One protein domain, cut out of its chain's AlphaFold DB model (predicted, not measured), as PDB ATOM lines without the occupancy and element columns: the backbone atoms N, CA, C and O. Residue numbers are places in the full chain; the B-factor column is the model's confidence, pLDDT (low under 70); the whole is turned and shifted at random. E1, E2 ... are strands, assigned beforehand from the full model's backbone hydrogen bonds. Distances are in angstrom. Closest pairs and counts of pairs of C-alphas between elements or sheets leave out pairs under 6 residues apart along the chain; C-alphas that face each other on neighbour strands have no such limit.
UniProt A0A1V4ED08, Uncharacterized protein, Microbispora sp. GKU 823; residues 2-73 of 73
ATOM      1  N   LEU A   2     109.049 184.922 128.121       67.00
ATOM      2  CA  LEU A   2     108.900 184.456 126.740       67.00
ATOM      3  C   LEU A   2     107.891 185.372 126.047       67.00
ATOM      4  O   LEU A   2     106.827 185.644 126.601       67.00
ATOM      5  N   GLU A   3     108.247 185.853 124.870       72.62
ATOM      6  CA  GLU A   3     107.495 186.813 124.075       72.62
ATOM      7  C   GLU A   3     107.453 186.329 122.620       72.62
ATOM      8  O   GLU A   3     108.477 186.007 122.018       72.62
ATOM      9  N   PHE A   4     106.257 186.259 122.051       76.38
ATOM     10  CA  PHE A   4     106.040 185.779 120.690       76.38
ATOM     11  C   PHE A   4     105.460 186.913 119.856       76.38
ATOM     12  O   PHE A   4     104.460 187.517 120.244       76.38
ATOM     13  N   ASN A   5     106.061 187.183 118.699       82.00
ATOM     14  CA  ASN A   5     105.497 188.092 117.711       82.00
ATOM     15  C   ASN A   5     104.643 187.284 116.726       82.00
ATOM     16  O   ASN A   5     105.069 186.974 115.614       82.00
ATOM     17  N   THR A   6     103.454 186.883 117.176       81.81
ATOM     18  CA  THR A   6     102.512 186.100 116.371       81.81
ATOM     19  C   THR A   6     101.079 186.578 116.572       81.81
ATOM     20  O   THR A   6     100.705 187.048 117.646       81.81
ATOM     21  N   THR A   7     100.254 186.419 115.540       86.00
ATOM     22  CA  THR A   7      98.810 186.669 115.611       86.00
ATOM     23  C   THR A   7      98.095 185.363 115.931       86.00
ATOM     24  O   THR A   7      98.366 184.353 115.287       86.00
ATOM     25  N   VAL A   8      97.161 185.377 116.889       87.31
ATOM     26  CA  VAL A   8      96.289 184.229 117.188       87.31
ATOM     27  C   VAL A   8      94.988 184.358 116.387       87.31
ATOM     28  O   VAL A   8      94.188 185.247 116.685       87.31
ATOM     29  N   PRO A   9      94.754 183.523 115.354       82.19
ATOM     30  CA  PRO A   9      93.517 183.554 114.585       82.19
ATOM     31  C   PRO A   9      92.314 183.150 115.443       82.19
ATOM     32  O   PRO A   9      92.436 182.360 116.380       82.19
ATOM     33  N   SER A  10      91.131 183.651 115.084       87.81
ATOM     34  CA  SER A  10      89.887 183.283 115.769       87.81
ATOM     35  C   SER A  10      89.672 181.766 115.758       87.81
ATOM     36  O   SER A  10      89.849 181.111 114.730       87.81
ATOM     37  N   GLY A  11      89.303 181.211 116.914       88.25
ATOM     38  CA  GLY A  11      89.088 179.775 117.097       88.25
ATOM     39  C   GLY A  11      90.361 178.943 117.279       88.25
ATOM     40  O   GLY A  11      90.253 177.733 117.455       88.25
ATOM     41  N   GLN A  12      91.552 179.554 117.267       85.88
ATOM     42  CA  GLN A  12      92.808 178.859 117.557       85.88
ATOM     43  C   GLN A  12      93.356 179.213 118.940       85.88
ATOM     44  O   GLN A  12      93.123 180.297 119.471       85.88
ATOM     45  N   MET A  13      94.106 178.274 119.519       84.44
ATOM     46  CA  MET A  13      94.745 178.413 120.824       84.44
ATOM     47  C   MET A  13      96.261 178.344 120.669       84.44
ATOM     48  O   MET A  13      96.774 177.449 119.991       84.44
ATOM     49  N   LEU A  14      96.956 179.281 121.318       83.12
ATOM     50  CA  LEU A  14      98.398 179.237 121.515       83.12
ATOM     51  C   LEU A  14      98.696 178.442 122.791       83.12
ATOM     52  O   LEU A  14      98.269 178.823 123.878       83.12
ATOM     53  N   ILE A  15      99.422 177.340 122.649       84.75
ATOM     54  CA  ILE A  15      99.895 176.498 123.746       84.75
ATOM     55  C   ILE A  15     101.398 176.713 123.866       84.75
ATOM     56  O   ILE A  15     102.131 176.442 122.918       84.75
ATOM     57  N   ILE A  16     101.847 177.182 125.027       80.81
ATOM     58  CA  ILE A  16     103.267 177.337 125.344       80.81
ATOM     59  C   ILE A  16     103.615 176.265 126.369       80.81
ATOM     60  O   ILE A  16     103.156 176.318 127.509       80.81
ATOM     61  N   ASP A  17     104.414 175.293 125.949       76.94
ATOM     62  CA  ASP A  17     104.939 174.247 126.814       76.94
ATOM     63  C   ASP A  17     106.395 174.567 127.146       76.94
ATOM     64  O   ASP A  17     107.309 174.361 126.342       76.94
ATOM     65  N   THR A  18     106.606 175.103 128.344       72.38
ATOM     66  CA  THR A  18     107.937 175.468 128.837       72.38
ATOM     67  C   THR A  18     108.761 174.265 129.287       72.38
ATOM     68  O   THR A  18     109.971 174.402 129.439       72.38
ATOM     69  N   TYR A  19     108.143 173.097 129.484       69.69
ATOM     70  CA  TYR A  19     108.849 171.876 129.860       69.69
ATOM     71  C   TYR A  19     109.519 171.231 128.642       69.69
ATOM     72  O   TYR A  19     110.672 170.814 128.721       69.69
ATOM     73  N   TYR A  20     108.818 171.197 127.505       70.38
ATOM     74  CA  TYR A  20     109.349 170.677 126.239       70.38
ATOM     75  C   TYR A  20     109.935 171.756 125.318       70.38
ATOM     76  O   TYR A  20     110.448 171.424 124.252       70.38
ATOM     77  N   GLY A  21     109.860 173.033 125.704       73.31
ATOM     78  CA  GLY A  21     110.377 174.146 124.907       73.31
ATOM     79  C   GLY A  21     109.636 174.325 123.582       73.31
ATOM     80  O   GLY A  21     110.253 174.657 122.576       73.31
ATOM     81  N   THR A  22     108.323 174.078 123.562       81.62
ATOM     82  CA  THR A  22     107.511 174.166 122.338       81.62
ATOM     83  C   THR A  22     106.445 175.245 122.446       81.62
ATOM     84  O   THR A  22     105.894 175.499 123.518       81.62
ATOM     85  N   ALA A  23     106.121 175.867 121.316       84.69
ATOM     86  CA  ALA A  23     104.984 176.763 121.192       84.69
ATOM     87  C   ALA A  23     104.147 176.303 120.003       84.69
ATOM     88  O   ALA A  23     104.672 176.158 118.902       84.69
ATOM     89  N   ARG A  24     102.856 176.038 120.214       88.88
ATOM     90  CA  ARG A  24     101.963 175.531 119.168       88.88
ATOM     91  C   ARG A  24     100.729 176.395 119.012       88.88
ATOM     92  O   ARG A  24     100.101 176.748 120.002       88.88
ATOM     93  N   LEU A  25     100.336 176.658 117.773       89.88
ATOM     94  CA  LEU A  25      99.145 177.422 117.427       89.88
ATOM     95  C   LEU A  25      98.263 176.583 116.505       89.88
ATOM     96  O   LEU A  25      98.659 176.234 115.393       89.88
ATOM     97  N   GLY A  26      97.106 176.157 117.019       85.38
ATOM     98  CA  GLY A  26      96.215 175.251 116.281       85.38
ATOM     99  C   GLY A  26      96.871 173.919 115.876       85.38
ATOM    100  O   GLY A  26      96.475 173.321 114.883       85.38
ATOM    101  N   GLY A  27      97.894 173.473 116.617       83.75
ATOM    102  CA  GLY A  27      98.665 172.255 116.336       83.75
ATOM    103  C   GLY A  27      99.951 172.462 115.526       83.75
ATOM    104  O   GLY A  27     100.784 171.560 115.513       83.75
ATOM    105  N   ASN A  28     100.157 173.637 114.923       85.12
ATOM    106  CA  ASN A  28     101.392 173.967 114.204       85.12
ATOM    107  C   ASN A  28     102.454 174.514 115.154       85.12
ATOM    108  O   ASN A  28     102.124 175.313 116.026       85.12
ATOM    109  N   ASP A  29     103.713 174.123 114.965       85.50
ATOM    110  CA  ASP A  29     104.837 174.697 115.706       85.50
ATOM    111  C   ASP A  29     105.076 176.152 115.270       85.50
ATOM    112  O   ASP A  29     105.171 176.453 114.080       85.50
ATOM    113  N   VAL A  30     105.137 177.056 116.247       86.50
ATOM    114  CA  VAL A  30     105.368 178.493 116.063       86.50
ATOM    115  C   VAL A  30     106.554 178.990 116.889       86.50
ATOM    116  O   VAL A  30     106.695 180.196 117.095       86.50
ATOM    117  N   ILE A  31     107.438 178.097 117.347       82.06
ATOM    118  CA  ILE A  31     108.639 178.462 118.116       82.06
ATOM    119  C   ILE A  31     109.511 179.497 117.382       82.06
ATOM    120  O   ILE A  31     110.087 180.383 118.005       82.06
ATOM    121  N   SER A  32     109.526 179.471 116.047       78.94
ATOM    122  CA  SER A  32     110.254 180.434 115.210       78.94
ATOM    123  C   SER A  32     109.729 181.875 115.297       78.94
ATOM    124  O   SER A  32     110.354 182.778 114.754       78.94
ATOM    125  N   THR A  33     108.579 182.100 115.941       80.12
ATOM    126  CA  THR A  33     107.974 183.431 116.135       80.12
ATOM    127  C   THR A  33     108.371 184.091 117.458       80.12
ATOM    128  O   THR A  33     107.844 185.154 117.793       80.12
ATOM    129  N   LEU A  34     109.298 183.489 118.215       73.38
ATOM    130  CA  LEU A  34     109.921 184.120 119.381       73.38
ATOM    131  C   LEU A  34     110.462 185.501 118.991       73.38
ATOM    132  O   LEU A  34     111.257 185.636 118.059       73.38
ATOM    133  N   SER A  35     110.009 186.540 119.691       74.31
ATOM    134  CA  SER A  35     110.532 187.886 119.483       74.31
ATOM    135  C   SER A  35     111.987 187.958 119.952       74.31
ATOM    136  O   SER A  35     112.408 187.208 120.833       74.31
ATOM    137  N   GLY A  36     112.766 188.891 119.399       58.50
ATOM    138  CA  GLY A  36     114.154 189.121 119.827       58.50
ATOM    139  C   GLY A  36     114.290 189.600 121.281       58.50
ATOM    140  O   GLY A  36     115.397 189.627 121.810       58.50
ATOM    141  N   THR A  37     113.178 189.968 121.923       65.12
ATOM    142  CA  THR A  37     113.076 190.317 123.347       65.12
ATOM    143  C   THR A  37     112.874 189.095 124.244       65.12
ATOM    144  O   THR A  37     113.034 189.194 125.463       65.12
ATOM    145  N   SER A  38     112.524 187.939 123.669       60.19
ATOM    146  CA  SER A  38     112.502 186.685 124.414       60.19
ATOM    147  C   SER A  38     113.885 186.370 124.941       60.19
ATOM    148  O   SER A  38     114.871 186.465 124.214       60.19
ATOM    149  N   VAL A  39     113.951 185.929 126.200       60.50
ATOM    150  CA  VAL A  39     115.175 185.319 126.720       60.50
ATOM    151  C   VAL A  39     115.493 184.134 125.802       60.50
ATOM    152  O   VAL A  39     114.652 183.233 125.712       60.50
ATOM    153  N   PRO A  40     116.629 184.136 125.081       55.16
ATOM    154  CA  PRO A  40     116.964 183.029 124.202       55.16
ATOM    155  C   PRO A  40     116.974 181.737 125.017       55.16
ATOM    156  O   PRO A  40     117.467 181.715 126.143       55.16
ATOM    157  N   VAL A  41     116.416 180.660 124.465       56.22
ATOM    158  CA  VAL A  41     116.582 179.330 125.055       56.22
ATOM    159  C   VAL A  41     118.026 178.926 124.778       56.22
ATOM    160  O   VAL A  41     118.348 178.408 123.714       56.22
ATOM    161  N   PHE A  42     118.927 179.275 125.691       55.59
ATOM    162  CA  PHE A  42     120.302 178.799 125.658       55.59
ATOM    163  C   PHE A  42     120.337 177.399 126.258       55.59
ATOM    164  O   PHE A  42     120.037 177.213 127.439       55.59
ATOM    165  N   ASP A  43     120.742 176.422 125.448       60.56
ATOM    166  CA  ASP A  43     121.162 175.125 125.962       60.56
ATOM    167  C   ASP A  43     122.442 175.324 126.778       60.56
ATOM    168  O   ASP A  43     123.551 175.446 126.252       60.56
ATOM    169  N   LEU A  44     122.277 175.391 128.096       68.38
ATOM    170  CA  LEU A  44     123.385 175.393 129.034       68.38
ATOM    171  C   LEU A  44     123.806 173.945 129.294       68.38
ATOM    172  O   LEU A  44     123.240 173.256 130.142       68.38
ATOM    173  N   VAL A  45     124.819 173.484 128.564       75.62
ATOM    174  CA  VAL A  45     125.449 172.185 128.820       75.62
ATOM    175  C   VAL A  45     126.543 172.362 129.865       75.62
ATOM    176  O   VAL A  45     127.557 173.014 129.622       75.62
ATOM    177  N   LEU A  46     126.348 171.765 131.040       76.31
ATOM    178  CA  LEU A  46     127.390 171.688 132.060       76.31
ATOM    179  C   LEU A  46     128.375 170.576 131.694       76.31
ATOM    180  O   LEU A  46     127.980 169.429 131.477       76.31
ATOM    181  N   ALA A  47     129.663 170.912 131.635       78.38
ATOM    182  CA  ALA A  47     130.711 169.916 131.455       78.38
ATOM    183  C   ALA A  47     130.750 168.950 132.649       78.38
ATOM    184  O   ALA A  47     130.451 169.324 133.788       78.38
ATOM    185  N   ALA A  48     131.165 167.705 132.402       78.88
ATOM    186  CA  ALA A  48     131.364 166.736 133.471       78.88
ATOM    187  C   ALA A  48     132.351 167.286 134.517       78.88
ATOM    188  O   ALA A  48     133.423 167.779 134.173       78.88
ATOM    189  N   GLY A  49     131.974 167.209 135.796       81.88
ATOM    190  CA  GLY A  49     132.765 167.739 136.909       81.88
ATOM    191  C   GLY A  49     132.470 169.196 137.287       81.88
ATOM    192  O   GLY A  49     132.955 169.643 138.323       81.88
ATOM    193  N   ALA A  50     131.642 169.923 136.528       80.31
ATOM    194  CA  ALA A  50     131.105 171.204 136.980       80.31
ATOM    195  C   ALA A  50     130.034 170.965 138.058       80.31
ATOM    196  O   ALA A  50     128.998 170.357 137.800       80.31
ATOM    197  N   ASN A  51     130.291 171.432 139.279       73.19
ATOM    198  CA  ASN A  51     129.429 171.213 140.446       73.19
ATOM    199  C   ASN A  51     128.794 172.502 140.992       73.19
ATOM    200  O   ASN A  51     128.036 172.441 141.959       73.19
ATOM    201  N   ALA A  52     129.107 173.656 140.400       79.62
ATOM    202  CA  ALA A  52     128.602 174.951 140.832       79.62
ATOM    203  C   ALA A  52     127.948 175.697 139.667       79.62
ATOM    204  O   ALA A  52     128.539 175.846 138.598       79.62
ATOM    205  N   VAL A  53     126.731 176.187 139.905       77.69
ATOM    206  CA  VAL A  53     126.024 177.116 139.024       77.69
ATOM    207  C   VAL A  53     125.799 178.392 139.818       77.69
ATOM    208  O   VAL A  53     125.232 178.360 140.910       77.69
ATOM    209  N   THR A  54     126.261 179.514 139.282       79.62
ATOM    210  CA  THR A  54     126.065 180.835 139.880       79.62
ATOM    211  C   THR A  54     125.319 181.701 138.881       79.62
ATOM    212  O   THR A  54     125.606 181.654 137.686       79.62
ATOM    213  N   TYR A  55     124.358 182.478 139.367       74.94
ATOM    214  CA  TYR A  55     123.680 183.496 138.578       74.94
ATOM    215  C   TYR A  55     123.783 184.833 139.308       74.94
ATOM    216  O   TYR A  55     123.755 184.873 140.538       74.94
ATOM    217  N   ASP A  56     123.891 185.911 138.543       77.62
ATOM    218  CA  ASP A  56     123.750 187.274 139.037       77.62
ATOM    219  C   ASP A  56     122.545 187.893 138.329       77.62
ATOM    220  O   ASP A  56     122.494 187.954 137.100       77.62
ATOM    221  N   GLY A  57     121.540 188.275 139.110       67.56
ATOM    222  CA  GLY A  57     120.335 188.931 138.615       67.56
ATOM    223  C   GLY A  57     120.223 190.402 139.031       67.56
ATOM    224  O   GLY A  57     119.177 191.015 138.818       67.56
ATOM    225  N   GLY A  58     121.266 190.977 139.639       74.69
ATOM    226  CA  GLY A  58     121.223 192.313 140.231       74.69
ATOM    227  C   GLY A  58     120.402 192.386 141.527       74.69
ATOM    228  O   GLY A  58     120.051 191.379 142.138       74.69
ATOM    229  N   GLY A  59     120.090 193.609 141.974       70.50
ATOM    230  CA  GLY A  59     119.599 193.874 143.336       70.50
ATOM    231  C   GLY A  59     118.181 193.397 143.681       70.50
ATOM    232  O   GLY A  59     117.815 193.437 144.852       70.50
ATOM    233  N   SER A  60     117.371 192.965 142.708       66.56
ATOM    234  CA  SER A  60     115.978 192.546 142.954       66.56
ATOM    235  C   SER A  60     115.564 191.276 142.211       66.56
ATOM    236  O   SER A  60     114.368 191.057 141.997       66.56
ATOM    237  N   ALA A  61     116.514 190.458 141.761       67.81
ATOM    238  CA  ALA A  61     116.141 189.242 141.056       67.81
ATOM    239  C   ALA A  61     115.474 188.236 142.007       67.81
ATOM    240  O   ALA A  61     116.002 187.973 143.091       67.81
ATOM    241  N   PRO A  62     114.331 187.642 141.616       71.12
ATOM    242  CA  PRO A  62     113.740 186.546 142.368       71.12
ATOM    243  C   PRO A  62     114.686 185.335 142.398       71.12
ATOM    244  O   PRO A  62     115.569 185.186 141.547       71.12
ATOM    245  N   GLY A  63     114.492 184.457 143.385       74.19
ATOM    246  CA  GLY A  63     115.194 183.175 143.442       74.19
ATOM    247  C   GLY A  63     114.923 182.349 142.183       74.19
ATOM    248  O   GLY A  63     113.785 182.302 141.712       74.19
ATOM    249  N   ILE A  64     115.958 181.708 141.639       70.75
ATOM    250  CA  ILE A  64     115.814 180.827 140.475       70.75
ATOM    251  C   ILE A  64     115.737 179.361 140.896       70.75
ATOM    252  O   ILE A  64     116.376 178.936 141.858       70.75
ATOM    253  N   THR A  65     115.007 178.580 140.108       75.88
ATOM    254  CA  THR A  65     114.990 177.120 140.192       75.88
ATOM    255  C   THR A  65     115.648 176.558 138.941       75.88
ATOM    256  O   THR A  65     115.274 176.924 137.828       75.88
ATOM    257  N   LEU A  66     116.615 175.656 139.121       67.44
ATOM    258  CA  LEU A  66     117.296 174.954 138.032       67.44
ATOM    259  C   LEU A  66     116.710 173.547 137.872       67.44
ATOM    260  O   LEU A  66     116.706 172.756 138.813       67.44
ATOM    261  N   LEU A  67     116.243 173.237 136.663       70.12
ATOM    262  CA  LEU A  67     115.832 171.897 136.247       70.12
ATOM    263  C   LEU A  67     116.938 171.316 135.363       70.12
ATOM    264  O   LEU A  67     117.367 171.962 134.411       70.12
ATOM    265  N   TRP A  68     117.407 170.112 135.679       73.62
ATOM    266  CA  TRP A  68     118.493 169.457 134.950       73.62
ATOM    267  C   TRP A  68     118.174 167.984 134.695       73.62
ATOM    268  O   TRP A  68     117.377 167.365 135.401       73.62
ATOM    269  N   ARG A  69     118.813 167.419 133.667       74.81
ATOM    270  CA  ARG A  69     118.754 165.994 133.322       74.81
ATOM    271  C   ARG A  69     120.158 165.483 133.042       74.81
ATOM    272  O   ARG A  69     120.985 166.219 132.512       74.81
ATOM    273  N   HIS A  70     120.411 164.215 133.354       79.44
ATOM    274  CA  HIS A  70     121.636 163.565 132.905       79.44
ATOM    275  C   HIS A  70     121.633 163.479 131.373       79.44
ATOM    276  O   HIS A  70     120.635 163.073 130.767       79.44
ATOM    277  N   ALA A  71     122.752 163.857 130.761       74.81
ATOM    278  CA  ALA A  71     123.038 163.554 129.370       74.81
ATOM    279  C   ALA A  71     123.758 162.201 129.314       74.81
ATOM    280  O   ALA A  71     124.745 161.989 130.018       74.81
ATOM    281  N   TYR A  72     123.236 161.286 128.506       78.00
ATOM    282  CA  TYR A  72     123.826 159.983 128.213       78.00
ATOM    283  C   TYR A  72     124.038 159.872 126.700       78.00
ATOM    284  O   TYR A  72     123.324 160.526 125.934       78.00
ATOM    285  N   LEU A  73     125.046 159.094 126.303       62.50
ATOM    286  CA  LEU A  73     125.304 158.700 124.914       62.50
ATOM    287  C   LEU A  73     124.375 157.560 124.494       62.50
ATOM    288  O   LEU A  73     124.060 156.719 125.367       62.50
TER     289      LEU A  73
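AT A GLANCE: This is residues 2 to 73 of the 73 residues of an uncharacterized protein of Microbispora sp. GKU 823 (UniProt A0A1V4ED08). This is a loose model with little regular structure: one small hairpin of strands, E1 and E2, near one end of the longest axis, and a long unnamed stretch, residues 26 to 73, that runs away from it and makes a wide open loop, of which residues 56 to 62 stick out. The printed part has 72 residues with two named strands, E1 then E2, antiparallel, and no named helix. The class is all strand, though the named elements hold only 8 residues. The radius of gyration of the C-alphas is 16.2 A, and the flat outline spans 49 by 40 by 18 A.

IN THESE COORDINATES: Residues 2 to 13 hold no named element. E1, residues 14 to 17, begins at C-alpha 14 (98.398, 179.237, 121.515) and is 9.8 A long. E2, residues 22 to 25, is 10.2 A long and ends at C-alpha 25 (99.145, 177.422, 117.427).

HOW THE PARTS SIT: E1 and E2 form a hairpin with a tight link, antiparallel at 167 degrees. N 15 and O 24 are within hydrogen-bond range at 2.8 A, as are N 17 and O 22 at 2.9 A. Residues 24 to 25 of E2 also pair, antiparallel, with residues 28 to 29.

THE WHOLE: The C-alphas farthest apart, those of Ser 10 and Gly 49, are 50.3 A apart. The printed part has no cut. Mean pLDDT of the printed part is 75.7; 16 residues are under 70, among them residues 36 to 44.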